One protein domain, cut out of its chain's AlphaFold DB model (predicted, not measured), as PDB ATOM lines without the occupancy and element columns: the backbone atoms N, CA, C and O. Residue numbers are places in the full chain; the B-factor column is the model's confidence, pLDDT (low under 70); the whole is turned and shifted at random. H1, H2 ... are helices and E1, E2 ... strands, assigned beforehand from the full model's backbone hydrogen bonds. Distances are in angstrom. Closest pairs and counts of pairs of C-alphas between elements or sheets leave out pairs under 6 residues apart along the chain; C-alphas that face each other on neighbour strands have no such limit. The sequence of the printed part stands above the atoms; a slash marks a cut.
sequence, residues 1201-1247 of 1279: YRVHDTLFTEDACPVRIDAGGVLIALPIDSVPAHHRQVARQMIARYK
ATOM      1  N   TYR A1201      14.671  37.709 -23.057       96.50
ATOM      2  CA  TYR A1201      15.740  36.897 -23.629       96.50
ATOM      3  C   TYR A1201      16.273  37.589 -24.887       96.50
ATOM      4  O   TYR A1201      15.504  37.875 -25.804       96.50
ATOM      5  N   ARG A1202      17.581  37.869 -24.952       96.38
ATOM      6  CA  ARG A1202      18.227  38.373 -26.175       96.38
ATOM      7  C   ARG A1202      18.627  37.199 -27.061       96.38
ATOM      8  O   ARG A1202      19.309  36.290 -26.598       96.38
ATOM      9  N   VAL A1203      18.213  37.235 -28.324       94.88
ATOM     10  CA  VAL A1203      18.542  36.228 -29.339       94.88
ATOM     11  C   VAL A1203      18.885  36.978 -30.624       94.88
ATOM     12  O   VAL A1203      18.048  37.701 -31.169       94.88
ATOM     13  N   HIS A1204      20.146  36.862 -31.050       92.38
ATOM     14  CA  HIS A1204      20.805  37.839 -31.929       92.38
ATOM     15  C   HIS A1204      20.655  39.266 -31.348       92.38
ATOM     16  O   HIS A1204      20.856  39.468 -30.147       92.38
ATOM     17  N   ASP A1205      20.275  40.251 -32.159       93.31
ATOM     18  CA  ASP A1205      20.044  41.636 -31.716       93.31
ATOM     19  C   ASP A1205      18.575  41.940 -31.382       93.31
ATOM     20  O   ASP A1205      18.223  43.059 -31.016       93.31
ATOM     21  N   THR A1206      17.716  40.922 -31.440       95.44
ATOM     22  CA  THR A1206      16.302  41.003 -31.062       95.44
ATOM     23  C   THR A1206      16.069  40.534 -29.625       95.44
ATOM     24  O   THR A1206      16.582  39.499 -29.194       95.44
ATOM     25  N   LEU A1207      15.268  41.294 -28.876       97.44
ATOM     26  CA  LEU A1207      14.796  40.914 -27.545       97.44
ATOM     27  C   LEU A1207      13.447  40.194 -27.661       97.44
ATOM     28  O   LEU A1207      12.614  40.553 -28.491       97.44
ATOM     29  N   PHE A1208      13.221  39.198 -26.809       97.88
ATOM     30  CA  PHE A1208      12.013  38.377 -26.786       97.88
ATOM     31  C   PHE A1208      11.457  38.234 -25.366       97.88
ATOM     32  O   PHE A1208      12.219  38.120 -24.404       97.88
ATOM     33  N   THR A1209      10.132  38.189 -25.224       97.38
ATOM     34  CA  THR A1209       9.467  37.819 -23.964       97.38
ATOM     35  C   THR A1209       9.621  36.326 -23.661       97.38
ATOM     36  O   THR A1209      10.057  35.538 -24.501       97.38
ATOM     37  N   GLU A1210       9.190  35.904 -22.471       95.62
ATOM     38  CA  GLU A1210       9.128  34.495 -22.062       95.62
ATOM     39  C   GLU A1210       8.218  33.597 -22.938       95.62
ATOM     40  O   GLU A1210       8.338  32.371 -22.885       95.62
ATOM     41  N   ASP A1211       7.388  34.190 -23.801       95.12
ATOM     42  CA  ASP A1211       6.539  33.503 -24.791       95.12
ATOM     43  C   ASP A1211       7.108  33.580 -26.225       95.12
ATOM     44  O   ASP A1211       6.460  33.194 -27.200       95.12
ATOM     45  N   ALA A1212       8.346  34.071 -26.357       95.88
ATOM     46  CA  ALA A1212       9.043  34.326 -27.616       95.88
ATOM     47  C   ALA A1212       8.329  35.323 -28.556       95.88
ATOM     48  O   ALA A1212       8.454  35.228 -29.781       95.88
ATOM     49  N   CYS A1213       7.617  36.305 -27.995       96.88
ATOM     50  CA  CYS A1213       7.152  37.479 -28.738       96.88
ATOM     51  C   CYS A1213       8.278  38.526 -28.791       96.88
ATOM     52  O   CYS A1213       8.868  38.805 -27.743       96.88
ATOM     53  N   PRO A1214       8.606  39.106 -29.960       97.00
ATOM     54  CA  PRO A1214       9.667  40.101 -30.056       97.00
ATOM     55  C   PRO A1214       9.263  41.427 -29.390       97.00
ATOM     56  O   PRO A1214       8.108  41.851 -29.450       97.00
ATOM     57  N   VAL A1215      10.227  42.096 -28.762       97.44
ATOM     58  CA  VAL A1215      10.075  43.386 -28.069       97.44
ATOM     59  C   VAL A1215      11.266  44.297 -28.373       97.44
ATOM     60  O   VAL A1215      12.360  43.825 -28.682       97.44
ATOM     61  N   ARG A1216      11.071  45.610 -28.240       96.50
ATOM     62  CA  ARG A1216      12.156  46.587 -28.063       96.50
ATOM     63  C   ARG A1216      12.035  47.237 -26.685       96.50
ATOM     64  O   ARG A1216      10.936  47.312 -26.140       96.50
ATOM     65  N   ILE A1217      13.148  47.736 -26.160       95.00
ATOM     66  CA  ILE A1217      13.156  48.687 -25.044       95.00
ATOM     67  C   ILE A1217      13.174  50.092 -25.663       95.00
ATOM     68  O   ILE A1217      13.912  50.313 -26.626       95.00
ATOM     69  N   ASP A1218      12.344  51.011 -25.173       92.75
ATOM     70  CA  ASP A1218      12.375  52.420 -25.582       92.75
ATOM     71  C   ASP A1218      13.308  53.276 -24.701       92.75
ATOM     72  O   ASP A1218      13.934  52.787 -23.761       92.75
ATOM     73  N   ALA A1219      13.416  54.573 -25.002       84.69
ATOM     74  CA  ALA A1219      14.272  55.492 -24.244       84.69
ATOM     75  C   ALA A1219      13.814  55.723 -22.785       84.69
ATOM     76  O   ALA A1219      14.595  56.235 -21.986       84.69
ATOM     77  N   GLY A1220      12.580  55.345 -22.428       86.19
ATOM     78  CA  GLY A1220      12.055  55.357 -21.059       86.19
ATOM     79  C   GLY A1220      12.196  54.016 -20.329       86.19
ATOM     80  O   GLY A1220      11.738  53.894 -19.196       86.19
ATOM     81  N   GLY A1221      12.800  52.999 -20.956       86.69
ATOM     82  CA  GLY A1221      12.916  51.650 -20.401       86.69
ATOM     83  C   GLY A1221      11.663  50.780 -20.578       86.69
ATOM     84  O   GLY A1221      11.616  49.667 -20.050       86.69
ATOM     85  N   VAL A1222      10.648  51.246 -21.313       92.00
ATOM     86  CA  VAL A1222       9.379  50.531 -21.506       92.00
ATOM     87  C   VAL A1222       9.526  49.468 -22.597       92.00
ATOM     88  O   VAL A1222      10.150  49.684 -23.637       92.00
ATOM     89  N   LEU A1223       8.930  48.295 -22.364       92.50
ATOM     90  CA  LEU A1223       8.898  47.195 -23.329       92.50
ATOM     91  C   LEU A1223       7.777  47.401 -24.350       92.50
ATOM     92  O   LEU A1223       6.612  47.117 -24.077       92.50
ATOM     93  N   ILE A1224       8.142  47.841 -25.551       94.62
ATOM     94  CA  ILE A1224       7.219  47.952 -26.682       94.62
ATOM     95  C   ILE A1224       7.231  46.627 -27.451       94.62
ATOM     96  O   ILE A1224       8.260  46.221 -28.001       94.62
ATOM     97  N   ALA A1225       6.078  45.958 -27.512       95.31
ATOM     98  CA  ALA A1225       5.885  44.770 -28.338       95.31
ATOM     99  C   ALA A1225       6.102  45.094 -29.822       95.31
ATOM    100  O   ALA A1225       5.561  46.064 -30.353       95.31
ATOM    101  N   LEU A1226       6.900  44.270 -30.496       95.44
ATOM    102  CA  LEU A1226       7.097  44.347 -31.936       95.44
ATOM    103  C   LEU A1226       6.074  43.441 -32.644       95.44
ATOM    104  O   LEU A1226       5.767  42.361 -32.130       95.44
ATOM    105  N   PRO A1227       5.568  43.818 -33.836       95.94
ATOM    106  CA  PRO A1227       4.797  42.901 -34.669       95.94
ATOM    107  C   PRO A1227       5.606  41.625 -34.909       95.94
ATOM    108  O   PRO A1227       6.796  41.707 -35.217       95.94
ATOM    109  N   ILE A1228       4.976  40.454 -34.789       91.25
ATOM    110  CA  ILE A1228       5.666  39.158 -34.913       91.25
ATOM    111  C   ILE A1228       6.474  39.089 -36.221       91.25
ATOM    112  O   ILE A1228       7.622  38.648 -36.210       91.25
ATOM    113  N   ASP A1229       5.931  39.617 -37.317       92.19
ATOM    114  CA  ASP A1229       6.542  39.590 -38.652       92.19
ATOM    115  C   ASP A1229       7.594  40.669 -38.932       92.19
ATOM    116  O   ASP A1229       8.234  40.636 -39.976       92.19
ATOM    117  N   SER A1230       7.888  41.536 -37.958       95.31
ATOM    118  CA  SER A1230       9.078  42.404 -38.005       95.31
ATOM    119  C   SER A1230      10.396  41.659 -37.738       95.31
ATOM    120  O   SER A1230      11.469  42.215 -37.960       95.31
ATOM    121  N   VAL A1231      10.336  40.403 -37.271       94.94
ATOM    122  CA  VAL A1231      11.511  39.570 -36.980       94.94
ATOM    123  C   VAL A1231      11.468  38.284 -37.820       94.94
ATOM    124  O   VAL A1231      10.453  37.580 -37.769       94.94
ATOM    125  N   PRO A1232      12.545  37.930 -38.559       96.50
ATOM    126  CA  PRO A1232      12.578  36.755 -39.429       96.50
ATOM    127  C   PRO A1232      12.168  35.458 -38.728       96.50
ATOM    128  O   PRO A1232      12.616  35.168 -37.617       96.50
ATOM    129  N   ALA A1233      11.362  34.634 -39.405       93.69
ATOM    130  CA  ALA A1233      10.761  33.435 -38.817       93.69
ATOM    131  C   ALA A1233      11.779  32.479 -38.162       93.69
ATOM    132  O   ALA A1233      11.488  31.917 -37.105       93.69
ATOM    133  N   HIS A1234      12.984  32.355 -38.730       94.50
ATOM    134  CA  HIS A1234      14.043  31.513 -38.174       94.50
ATOM    135  C   HIS A1234      14.589  32.050 -36.833       94.50
ATOM    136  O   HIS A1234      14.680  31.275 -35.885       94.50
ATOM    137  N   HIS A1235      14.824  33.365 -36.680       93.56
ATOM    138  CA  HIS A1235      15.171  33.971 -35.381       93.56
ATOM    139  C   HIS A1235      14.087  33.689 -34.325       93.56
ATOM    140  O   HIS A1235      14.401  33.332 -33.190       93.56
ATOM    141  N   ARG A1236      12.799  33.782 -34.700       96.56
ATOM    142  CA  ARG A1236      11.669  33.478 -33.796       96.56
ATOM    143  C   ARG A1236      11.662  32.008 -33.360       96.56
ATOM    144  O   ARG A1236      11.348  31.703 -32.210       96.56
ATOM    145  N   GLN A1237      12.019  31.092 -34.261       96.25
ATOM    146  CA  GLN A1237      12.118  29.659 -33.973       96.25
ATOM    147  C   GLN A1237      13.317  29.332 -33.068       96.25
ATOM    148  O   GLN A1237      13.147  28.601 -32.093       96.25
ATOM    149  N   VAL A1238      14.488  29.927 -33.324       95.81
ATOM    150  CA  VAL A1238      15.670  29.827 -32.448       95.81
ATOM    151  C   VAL A1238      15.347  30.363 -31.052       95.81
ATOM    152  O   VAL A1238      15.616  29.685 -30.061       95.81
ATOM    153  N   ALA A1239      14.676  31.516 -30.950       96.50
ATOM    154  CA  ALA A1239      14.265  32.080 -29.665       96.50
ATOM    155  C   ALA A1239      13.323  31.149 -28.886       96.50
ATOM    156  O   ALA A1239      13.560  30.885 -27.707       96.50
ATOM    157  N   ARG A1240      12.311  30.565 -29.547       97.38
ATOM    158  CA  ARG A1240      11.432  29.546 -28.940       97.38
ATOM    159  C   ARG A1240      12.219  28.346 -28.410       97.38
ATOM    160  O   ARG A1240      11.970  27.914 -27.286       97.38
ATOM    161  N   GLN A1241      13.186  27.834 -29.172       97.19
ATOM    162  CA  GLN A1241      14.022  26.704 -28.753       97.19
ATOM    163  C   GLN A1241      14.947  27.053 -27.576       97.19
ATOM    164  O   GLN A1241      15.042  26.273 -26.628       97.19
ATOM    165  N   MET A1242      15.594  28.224 -27.589       95.88
ATOM    166  CA  MET A1242      16.453  28.681 -26.488       95.88
ATOM    167  C   MET A1242      15.661  28.883 -25.191       95.88
ATOM    168  O   MET A1242      16.074  28.402 -24.135       95.88
ATOM    169  N   ILE A1243      14.495  29.532 -25.269       96.44
ATOM    170  CA  ILE A1243      13.621  29.772 -24.113       96.44
ATOM    171  C   ILE A1243      13.068  28.448 -23.568       96.44
ATOM    172  O   ILE A1243      13.048  28.255 -22.353       96.44
ATOM    173  N   ALA A1244      12.686  27.500 -24.433       94.94
ATOM    174  CA  ALA A1244      12.258  26.166 -24.009       94.94
ATOM    175  C   ALA A1244      13.385  25.389 -23.301       94.94
ATOM    176  O   ALA A1244      13.173  24.880 -22.201       94.94
ATOM    177  N   ARG A1245      14.601  25.358 -23.871       94.75
ATOM    178  CA  ARG A1245      15.782  24.734 -23.237       94.75
ATOM    179  C   ARG A1245      16.079  25.350 -21.865       94.75
ATOM    180  O   ARG A1245      16.313  24.616 -20.909       94.75
ATOM    181  N   TYR A1246      15.999  26.676 -21.738       93.88
ATOM    182  CA  TYR A1246      16.177  27.368 -20.457       93.88
ATOM    183  C   TYR A1246      15.065  27.039 -19.444       93.88
ATOM    184  O   TYR A1246      15.371  26.757 -18.286       93.88
ATOM    185  N   LYS A1247      13.789  26.995 -19.862       91.38
ATOM    186  CA  LYS A1247      12.671  26.566 -18.998       91.38
ATOM    187  C   LYS A1247      12.880  25.137 -18.480       91.38
ATOM    188  O   LYS A1247      12.758  24.924 -17.276       91.38
TER     189      LYS A1247
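What this domain is: This is residues 1201 to 1247 of the 1279 residues of an uncharacterized protein of Paragonimus westermani (UniProt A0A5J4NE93). A single helix, H1, covers one face of a small, twisted sheet at the E1 and E2 end, while the hairpin of E3 and E4 reaches away from the helix. The other face of the sheet is bare, and the turn between E3 and E4 lies at the far end of the longest axis. The printed part has 47 residues, with four short named strands and then one named helix, in the order E1, E2, E3, E4, H1. The sheet has the order E1, E2, E3, E4 and is antiparallel throughout; the class is mixed, helices and strands. The whole is compact, with a radius of gyration of the C-alphas of 10.4 A, and the C-alphas span 31 by 22 by 16 A.

How they stand to each other: E1, residues 1201 to 1203, and E2, residues 1206 to 1209, form a hairpin, antiparallel at 147 degrees, with N 1201 and O 1208 2.8 A apart, within hydrogen-bond range. E3, residues 1214 to 1217, forms a second hairpin with E2, where N 1215 and O 1207 are 2.9 A apart, within hydrogen-bond range. E4, residues 1223 to 1225, forms a third hairpin with E3, antiparallel at 146 degrees; N 1216 and O 1224 are within hydrogen-bond range at 2.9 A. The four strands make a meander, each strand the antiparallel neighbour of the one before. The pairing of E3 is staggered: residues 1214 to 1215 pair with E2 and residues 1215 to 1217 with E4. From edge to edge the strands' lines turn by 123 degrees. E1 and E4 are the edge strands and are apart. H1, residues 1233 to 1247, is on one face of this sheet, an arrangement of two layers, helix and sheet. Its height over the sheet is 9.0 A. It lies over E1 and E2 and runs slantwise to the strands, at 47 degrees to E2 on the local plane. The closest C-alphas of E1 and H1 are those of Val 1203 and Ala 1239, 6.0 A apart. In H1 every O i to N i+4 pair is within hydrogen-bond range.

Where its parts are: E1 begins at C-alpha 1201, at (15.740, 36.897, -23.629), and is 6.4 A long from first to last C-alpha. E2 measures 10.4 A, E3 10.5 A and E4 6.3 A. H1 begins at C-alpha 1233, at (10.761, 33.435, -38.817), and ends at C-alpha 1247, at (12.671, 26.566, -18.998), 21.1 A away.

The domain as a whole: The two C-alphas farthest apart are those of Gly 1220 and Arg 1245, at 30.9 A. The links between successive strands are tight, and the link from E4 to H1, seven residues, is short. The printed part has no cut. The mean pLDDT of the printed part is 94.6, and no printed residue is under 70.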